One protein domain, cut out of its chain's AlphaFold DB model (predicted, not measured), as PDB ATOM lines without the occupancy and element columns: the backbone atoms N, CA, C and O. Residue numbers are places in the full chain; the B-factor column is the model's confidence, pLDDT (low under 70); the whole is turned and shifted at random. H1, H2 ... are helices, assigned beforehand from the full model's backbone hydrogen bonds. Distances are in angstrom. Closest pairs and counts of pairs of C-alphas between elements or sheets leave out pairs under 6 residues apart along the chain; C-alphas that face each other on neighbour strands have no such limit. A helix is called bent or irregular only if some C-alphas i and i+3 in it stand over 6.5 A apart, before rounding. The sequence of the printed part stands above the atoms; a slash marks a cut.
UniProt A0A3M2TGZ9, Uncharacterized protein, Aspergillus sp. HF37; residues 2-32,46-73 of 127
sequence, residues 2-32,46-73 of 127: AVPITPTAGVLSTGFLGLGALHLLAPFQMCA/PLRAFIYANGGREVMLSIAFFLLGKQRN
ATOM      1  N   ALA A   2     171.257 187.725  89.283       63.34
ATOM      2  CA  ALA A   2     171.704 186.820  90.340       63.34
ATOM      3  C   ALA A   2     171.669 187.565  91.685       63.34
ATOM      4  O   ALA A   2     172.287 188.618  91.820       63.34
ATOM      5  N   VAL A   3     170.917 187.053  92.661       72.44
ATOM      6  CA  VAL A   3     170.910 187.616  94.017       72.44
ATOM      7  C   VAL A   3     172.201 187.175  94.712       72.44
ATOM      8  O   VAL A   3     172.438 185.967  94.792       72.44
ATOM      9  N   PRO A   4     173.039 188.107  95.203       81.75
ATOM     10  CA  PRO A   4     174.265 187.748  95.901       81.75
ATOM     11  C   PRO A   4     173.934 187.012  97.203       81.75
ATOM     12  O   PRO A   4     173.035 187.414  97.949       81.75
ATOM     13  N   ILE A   5     174.663 185.929  97.462       86.19
ATOM     14  CA  ILE A   5     174.537 185.123  98.678       86.19
ATOM     15  C   ILE A   5     175.216 185.878  99.820       86.19
ATOM     16  O   ILE A   5     176.287 186.457  99.645       86.19
ATOM     17  N   THR A   6     174.600 185.884 101.002       87.69
ATOM     18  CA  THR A   6     175.220 186.491 102.185       87.69
ATOM     19  C   THR A   6     176.519 185.758 102.547       87.69
ATOM     20  O   THR A   6     176.516 184.525 102.487       87.69
ATOM     21  N   PRO A   7     177.581 186.448 103.007       89.31
ATOM     22  CA  PRO A   7     178.847 185.807 103.373       89.31
ATOM     23  C   PRO A   7     178.683 184.622 104.335       89.31
ATOM     24  O   PRO A   7     179.235 183.555 104.084       89.31
ATOM     25  N   THR A   8     177.844 184.762 105.369       88.50
ATOM     26  CA  THR A   8     177.554 183.693 106.339       88.50
ATOM     27  C   THR A   8     176.988 182.442 105.672       88.50
ATOM     28  O   THR A   8     177.488 181.345 105.895       88.50
ATOM     29  N   ALA A   9     175.983 182.599 104.807       90.50
ATOM     30  CA  ALA A   9     175.412 181.480 104.058       90.50
ATOM     31  C   ALA A   9     176.434 180.826 103.119       90.50
ATOM     32  O   ALA A   9     176.429 179.608 102.986       90.50
ATOM     33  N   GLY A  10     177.318 181.617 102.501       91.81
ATOM     34  CA  GLY A  10     178.409 181.099 101.676       91.81
ATOM     35  C   GLY A  10     179.360 180.213 102.481       91.81
ATOM     36  O   GLY A  10     179.571 179.065 102.106       91.81
ATOM     37  N   VAL A  11     179.865 180.718 103.610       93.25
ATOM     38  CA  VAL A  11     180.796 179.992 104.493       93.25
ATOM     39  C   VAL A  11     180.158 178.733 105.080       93.25
ATOM     40  O   VAL A  11     180.765 177.666 105.044       93.25
ATOM     41  N   LEU A  12     178.929 178.828 105.599       93.19
ATOM     42  CA  LEU A  12     178.236 177.668 106.166       93.19
ATOM     43  C   LEU A  12     177.918 176.628 105.087       93.19
ATOM     44  O   LEU A  12     178.125 175.439 105.308       93.19
ATOM     45  N   SER A  13     177.467 177.057 103.905       94.50
ATOM     46  CA  SER A  13     177.156 176.139 102.810       94.50
ATOM     47  C   SER A  13     178.394 175.375 102.336       94.50
ATOM     48  O   SER A  13     178.352 174.147 102.258       94.50
ATOM     49  N   THR A  14     179.510 176.059 102.077       95.25
ATOM     50  CA  THR A  14     180.743 175.394 101.627       95.25
ATOM     51  C   THR A  14     181.374 174.545 102.727       95.25
ATOM     52  O   THR A  14     181.812 173.428 102.449       95.25
ATOM     53  N   GLY A  15     181.366 175.024 103.975       94.62
ATOM     54  CA  GLY A  15     181.883 174.288 105.127       94.62
ATOM     55  C   GLY A  15     181.152 172.963 105.345       94.62
ATOM     56  O   GLY A  15     181.789 171.912 105.402       94.62
ATOM     57  N   PHE A  16     179.816 172.993 105.384       96.19
ATOM     58  CA  PHE A  16     179.018 171.775 105.530       96.19
ATOM     59  C   PHE A  16     179.085 170.862 104.300       96.19
ATOM     60  O   PHE A  16     179.022 169.647 104.454       96.19
ATOM     61  N   LEU A  17     179.266 171.408 103.092       97.31
ATOM     62  CA  LEU A  17     179.470 170.576 101.905       97.31
ATOM     63  C   LEU A  17     180.772 169.780 102.007       97.31
ATOM     64  O   LEU A  17     180.778 168.577 101.761       97.31
ATOM     65  N   GLY A  18     181.865 170.451 102.379       95.31
ATOM     66  CA  GLY A  18     183.170 169.816 102.541       95.31
ATOM     67  C   GLY A  18     183.155 168.762 103.644       95.31
ATOM     68  O   GLY A  18     183.597 167.636 103.422       95.31
ATOM     69  N   LEU A  19     182.585 169.096 104.805       93.75
ATOM     70  CA  LEU A  19     182.471 168.160 105.923       93.75
ATOM     71  C   LEU A  19     181.584 166.958 105.556       93.75
ATOM     72  O   LEU A  19     181.980 165.812 105.779       93.75
ATOM     73  N   GLY A  20     180.452 167.200 104.888       94.75
ATOM     74  CA  GLY A  20     179.539 166.146 104.458       94.75
ATOM     75  C   GLY A  20     180.175 165.216 103.429       94.75
ATOM     76  O   GLY A  20     180.066 163.995 103.537       94.75
ATOM     77  N   ALA A  21     180.923 165.773 102.474       95.94
ATOM     78  CA  ALA A  21     181.694 164.989 101.516       95.94
ATOM     79  C   ALA A  21     182.747 164.114 102.214       95.94
ATOM     80  O   ALA A  21     182.877 162.941 101.870       95.94
ATOM     81  N   LEU A  22     183.454 164.632 103.226       93.44
ATOM     82  CA  LEU A  22     184.415 163.842 104.003       93.44
ATOM     83  C   LEU A  22     183.741 162.687 104.758       93.44
ATOM     84  O   LEU A  22     184.253 161.569 104.727       93.44
ATOM     85  N   HIS A  23     182.578 162.910 105.375       93.19
ATOM     86  CA  HIS A  23     181.798 161.847 106.023       93.19
ATOM     87  C   HIS A  23     181.395 160.727 105.061       93.19
ATOM     88  O   HIS A  23     181.472 159.552 105.422       93.19
ATOM     89  N   LEU A  24     180.976 161.075 103.842       93.31
ATOM     90  CA  LEU A  24     180.496 160.101 102.861       93.31
ATOM     91  C   LEU A  24     181.640 159.372 102.139       93.31
ATOM     92  O   LEU A  24     181.550 158.164 101.920       93.31
ATOM     93  N   LEU A  25     182.704 160.091 101.773       94.44
ATOM     94  CA  LEU A  25     183.803 159.570 100.950       94.44
ATOM     95  C   LEU A  25     184.945 158.966 101.778       94.44
ATOM     96  O   LEU A  25     185.649 158.080 101.296       94.44
ATOM     97  N   ALA A  26     185.134 159.424 103.018       93.69
ATOM     98  CA  ALA A  26     186.232 159.028 103.901       93.69
ATOM     99  C   ALA A  26     185.740 158.684 105.331       93.69
ATOM    100  O   ALA A  26     186.240 159.230 106.323       93.69
ATOM    101  N   PRO A  27     184.768 157.762 105.487       90.38
ATOM    102  CA  PRO A  27     184.114 157.501 106.773       90.38
ATOM    103  C   PRO A  27     185.066 156.953 107.849       90.38
ATOM    104  O   PRO A  27     184.880 157.229 109.033       90.38
ATOM    105  N   PHE A  28     186.108 156.205 107.467       89.75
ATOM    106  CA  PHE A  28     187.098 155.677 108.415       89.75
ATOM    107  C   PHE A  28     187.960 156.785 109.021       89.75
ATOM    108  O   PHE A  28     188.202 156.803 110.229       89.75
ATOM    109  N   GLN A  29     188.378 157.739 108.192       90.56
ATOM    110  CA  GLN A  29     189.096 158.932 108.618       90.56
ATOM    111  C   GLN A  29     188.206 159.779 109.530       90.56
ATOM    112  O   GLN A  29     188.662 160.238 110.574       90.56
ATOM    113  N   MET A  30     186.917 159.909 109.200       90.88
ATOM    114  CA  MET A  30     185.969 160.651 110.032       90.88
ATOM    115  C   MET A  30     185.706 159.984 111.378       90.88
ATOM    116  O   MET A  30     185.701 160.680 112.388       90.88
ATOM    117  N   CYS A  31     185.610 158.655 111.452       89.19
ATOM    118  CA  CYS A  31     185.616 157.952 112.738       89.19
ATOM    119  C   CYS A  31     186.870 158.269 113.560       89.19
ATOM    120  O   CYS A  31     186.767 158.546 114.752       89.19
ATOM    121  N   ALA A  32     188.051 158.267 112.934       87.94
ATOM    122  CA  ALA A  32     189.293 158.594 113.625       87.94
ATOM    123  C   ALA A  32     189.326 160.054 114.099       87.94
ATOM    124  O   ALA A  32     189.896 160.322 115.151       87.94
ATOM    125  N   PRO A  46     177.122 149.421 115.224       73.69
ATOM    126  CA  PRO A  46     177.941 149.904 114.121       73.69
ATOM    127  C   PRO A  46     177.819 151.430 113.982       73.69
ATOM    128  O   PRO A  46     176.896 151.950 113.355       73.69
ATOM    129  N   LEU A  47     178.794 152.167 114.517       83.94
ATOM    130  CA  LEU A  47     178.830 153.639 114.481       83.94
ATOM    131  C   LEU A  47     179.131 154.215 113.087       83.94
ATOM    132  O   LEU A  47     179.033 155.420 112.875       83.94
ATOM    133  N   ARG A  48     179.420 153.360 112.098       83.94
ATOM    134  CA  ARG A  48     179.502 153.765 110.686       83.94
ATOM    135  C   ARG A  48     178.187 154.356 110.179       83.94
ATOM    136  O   ARG A  48     178.216 155.330 109.437       83.94
ATOM    137  N   ALA A  49     177.043 153.827 110.620       87.50
ATOM    138  CA  ALA A  49     175.740 154.388 110.259       87.50
ATOM    139  C   ALA A  49     175.582 155.833 110.764       87.50
ATOM    140  O   ALA A  49     175.044 156.675 110.052       87.50
ATOM    141  N   PHE A  50     176.119 156.138 111.950       89.94
ATOM    142  CA  PHE A  50     176.140 157.494 112.499       89.94
ATOM    143  C   PHE A  50     177.000 158.446 111.651       89.94
ATOM    144  O   PHE A  50     176.545 159.538 111.325       89.94
ATOM    145  N   ILE A  51     178.188 158.019 111.207       92.81
ATOM    146  CA  ILE A  51     179.052 158.825 110.322       92.81
ATOM    147  C   ILE A  51     178.357 159.142 108.992       92.81
ATOM    148  O   ILE A  51     178.356 160.296 108.565       92.81
ATOM    149  N   TYR A  52     177.711 158.160 108.359       92.56
ATOM    150  CA  TYR A  52     176.958 158.406 107.126       92.56
ATOM    151  C   TYR A  52     175.739 159.308 107.347       92.56
ATOM    152  O   TYR A  52     175.480 160.189 106.527       92.56
ATOM    153  N   ALA A  53     175.015 159.129 108.456       94.06
ATOM    154  CA  ALA A  53     173.896 159.997 108.812       94.06
ATOM    155  C   ALA A  53     174.352 161.450 109.024       94.06
ATOM    156  O   ALA A  53     173.705 162.370 108.519       94.06
ATOM    157  N   ASN A  54     175.495 161.660 109.686       94.31
ATOM    158  CA  ASN A  54     176.108 162.982 109.818       94.31
ATOM    159  C   ASN A  54     176.494 163.564 108.459       94.31
ATOM    160  O   ASN A  54     176.144 164.708 108.180       94.31
ATOM    161  N   GLY A  55     177.094 162.767 107.573       95.75
ATOM    162  CA  GLY A  55     177.404 163.208 106.213       95.75
ATOM    163  C   GLY A  55     176.172 163.659 105.428       95.75
ATOM    164  O   GLY A  55     176.166 164.741 104.845       95.75
ATOM    165  N   GLY A  56     175.090 162.876 105.471       96.75
ATOM    166  CA  GLY A  56     173.819 163.244 104.843       96.75
ATOM    167  C   GLY A  56     173.222 164.530 105.422       96.75
ATOM    168  O   GLY A  56     172.802 165.414 104.672       96.75
ATOM    169  N   ARG A  57     173.241 164.675 106.754       96.75
ATOM    170  CA  ARG A  57     172.783 165.882 107.459       96.75
ATOM    171  C   ARG A  57     173.573 167.118 107.028       96.75
ATOM    172  O   ARG A  57     172.976 168.163 106.798       96.75
ATOM    173  N   GLU A  58     174.888 167.016 106.900       96.75
ATOM    174  CA  GLU A  58     175.749 168.140 106.522       96.75
ATOM    175  C   GLU A  58     175.556 168.554 105.061       96.75
ATOM    176  O   GLU A  58     175.392 169.742 104.781       96.75
ATOM    177  N   VAL A  59     175.442 167.602 104.132       97.62
ATOM    178  CA  VAL A  59     175.082 167.919 102.738       97.62
ATOM    179  C   VAL A  59     173.710 168.604 102.672       97.62
ATOM    180  O   VAL A  59     173.550 169.613 101.982       97.62
ATOM    181  N   MET A  60     172.727 168.120 103.439       98.25
ATOM    182  CA  MET A  60     171.409 168.755 103.526       98.25
ATOM    183  C   MET A  60     171.501 170.186 104.081       98.25
ATOM    184  O   MET A  60     170.918 171.106 103.503       98.25
ATOM    185  N   LEU A  61     172.251 170.400 105.169       97.25
ATOM    186  CA  LEU A  61     172.472 171.727 105.754       97.25
ATOM    187  C   LEU A  61     173.163 172.672 104.767       97.25
ATOM    188  O   LEU A  61     172.772 173.834 104.669       97.25
ATOM    189  N   SER A  62     174.132 172.178 103.991       97.44
ATOM    190  CA  SER A  62     174.804 172.956 102.950       97.44
ATOM    191  C   SER A  62     173.823 173.519 101.921       97.44
ATOM    192  O   SER A  62     173.828 174.727 101.643       97.44
ATOM    193  N   ILE A  63     172.945 172.657 101.398       97.44
ATOM    194  CA  ILE A  63     171.904 173.036 100.438       97.44
ATOM    195  C   ILE A  63     170.923 174.016 101.091       97.44
ATOM    196  O   ILE A  63     170.576 175.039 100.498       97.44
ATOM    197  N   ALA A  64     170.506 173.746 102.329       97.38
ATOM    198  CA  ALA A  64     169.555 174.589 103.039       97.38
ATOM    199  C   ALA A  64     170.102 176.010 103.278       97.38
ATOM    200  O   ALA A  64     169.408 176.984 102.977       97.38
ATOM    201  N   PHE A  65     171.354 176.158 103.729       96.25
ATOM    202  CA  PHE A  65     171.981 177.476 103.884       96.25
ATOM    203  C   PHE A  65     172.137 178.209 102.558       96.25
ATOM    204  O   PHE A  65     171.880 179.411 102.502       96.25
ATOM    205  N   PHE A  66     172.501 177.503 101.484       95.94
ATOM    206  CA  PHE A  66     172.587 178.101 100.155       95.94
ATOM    207  C   PHE A  66     171.238 178.685  99.712       95.94
ATOM    208  O   PHE A  66     171.154 179.853  99.320       95.94
ATOM    209  N   LEU A  67     170.165 177.894  99.817       96.25
ATOM    210  CA  LEU A  67     168.821 178.301  99.412       96.25
ATOM    211  C   LEU A  67     168.286 179.448 100.278       96.25
ATOM    212  O   LEU A  67     167.834 180.461  99.739       96.25
ATOM    213  N   LEU A  68     168.385 179.334 101.603       95.75
ATOM    214  CA  LEU A  68     167.911 180.364 102.532       95.75
ATOM    215  C   LEU A  68     168.727 181.656 102.419       95.75
ATOM    216  O   LEU A  68     168.156 182.748 102.461       95.75
ATOM    217  N   GLY A  69     170.038 181.545 102.202       93.88
ATOM    218  CA  GLY A  69     170.917 182.679 101.931       93.88
ATOM    219  C   GLY A  69     170.526 183.416 100.652       93.88
ATOM    220  O   GLY A  69     170.422 184.644 100.657       93.88
ATOM    221  N   LYS A  70     170.221 182.678  99.575       93.06
ATOM    222  CA  LYS A  70     169.730 183.248  98.308       93.06
ATOM    223  C   LYS A  70     168.361 183.922  98.463       93.06
ATOM    224  O   LYS A  70     168.118 184.952  97.841       93.06
ATOM    225  N   GLN A  71     167.497 183.381  99.320       95.12
ATOM    226  CA  GLN A  71     166.194 183.964  99.669       95.12
ATOM    227  C   GLN A  71     166.290 185.125 100.675       95.12
ATOM    228  O   GLN A  71     165.274 185.744 100.981       95.12
ATOM    229  N   ARG A  72     167.484 185.417 101.217       92.75
ATOM    230  CA  ARG A  72     167.693 186.356 102.335       92.75
ATOM    231  C   ARG A  72     166.834 186.030 103.568       92.75
ATOM    232  O   ARG A  72     166.530 186.913 104.371       92.75
ATOM    233  N   ASN A  73     166.475 184.760 103.753       95.19
ATOM    234  CA  ASN A  73     165.655 184.300 104.867       95.19
ATOM    235  C   ASN A  73     166.515 184.117 106.130       95.19
ATOM    236  O   ASN A  73     166.910 183.005 106.489       95.19
TER     237      ASN A  73
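AT A GLANCE: This is residues 2 to 32 and 46 to 73 of the 127 residues of an uncharacterized protein of Aspergillus sp. HF37 (UniProt A0A3M2TGZ9). Two long helices, H3 and H1, lie side by side at a shallow tilt of 24 degrees and run opposite ways, together making the body of a narrow rod. A short third helix, H2, turns across one end of the pair, next to the end of H1 and the beginning of H3. The printed part has 59 residues with three named helices, in the order H1, H2, H3 along the chain, and no named strand; the class is all helix. The whole is loose, with a radius of gyration of the C-alphas of 13.1 A, and the C-alphas span 42 by 14 by 14 A along their three main axes.

HOW THE PARTS SIT: The longest helix is H3, residues 48 to 70. It touches H1, residues 7 to 25, with 43 pairs of C-alphas within 8 A. The closest C-alphas of these two helices are those of Ser 13 and Ser 62, 4.0 A apart. Their lines stand at a shallow tilt of 24 degrees, opposite ways, and their centres are 7.7 A apart. H2, residues 27 to 32, touches H3, which meets it with residues 48 to 52 alone. The closest C-alphas of H2 and H3 are those of Pro 27 and Ile 51, 6.3 A apart, and the two lines are about perpendicular, at 76 degrees. H2 and H1 are close but not clearly touching, with 2 pairs of C-alphas within 8 A; the closest C-alphas are those of His 23 and Met 30, 5.9 A apart. Their lines are about perpendicular, at 81 degrees. In H1, H2 and H3 every backbone O of residue i is within hydrogen-bond range of the N of residue i+4 inside the same helix.

IN THESE COORDINATES: H3 has 23 residues and measures 33.4 A from C-alpha 48 at (179.502, 153.765, 110.686) to C-alpha 70 at (169.730, 183.248, 98.308). H1 has 19 residues and measures 26.8 A from first to last C-alpha, beginning with C-alpha 7 at (178.847, 185.807, 103.373). H2 has 6 residues, from Pro 27 to Ala 32, and measures 8.7 A from first to last C-alpha. No helix is bent or irregular.

THE WHOLE: The outline is a rod, and the two C-alphas farthest apart are those of Ala 2 and Pro 46, at 44.4 A. The first and last printed C-alphas, of Ala 2 and Asn 73, are 15.9 A apart. Residues 33 to 45 are cut out and not printed, and C-alphas 32 and 46 are 14.3 A apart across this cut. The link from H1 to H2 is tight, with 1 residue between them, while the link from H2 to H3 runs across the cut. The mean pLDDT of the printed part is 91.9, and residue 2 is the one printed residue under 70.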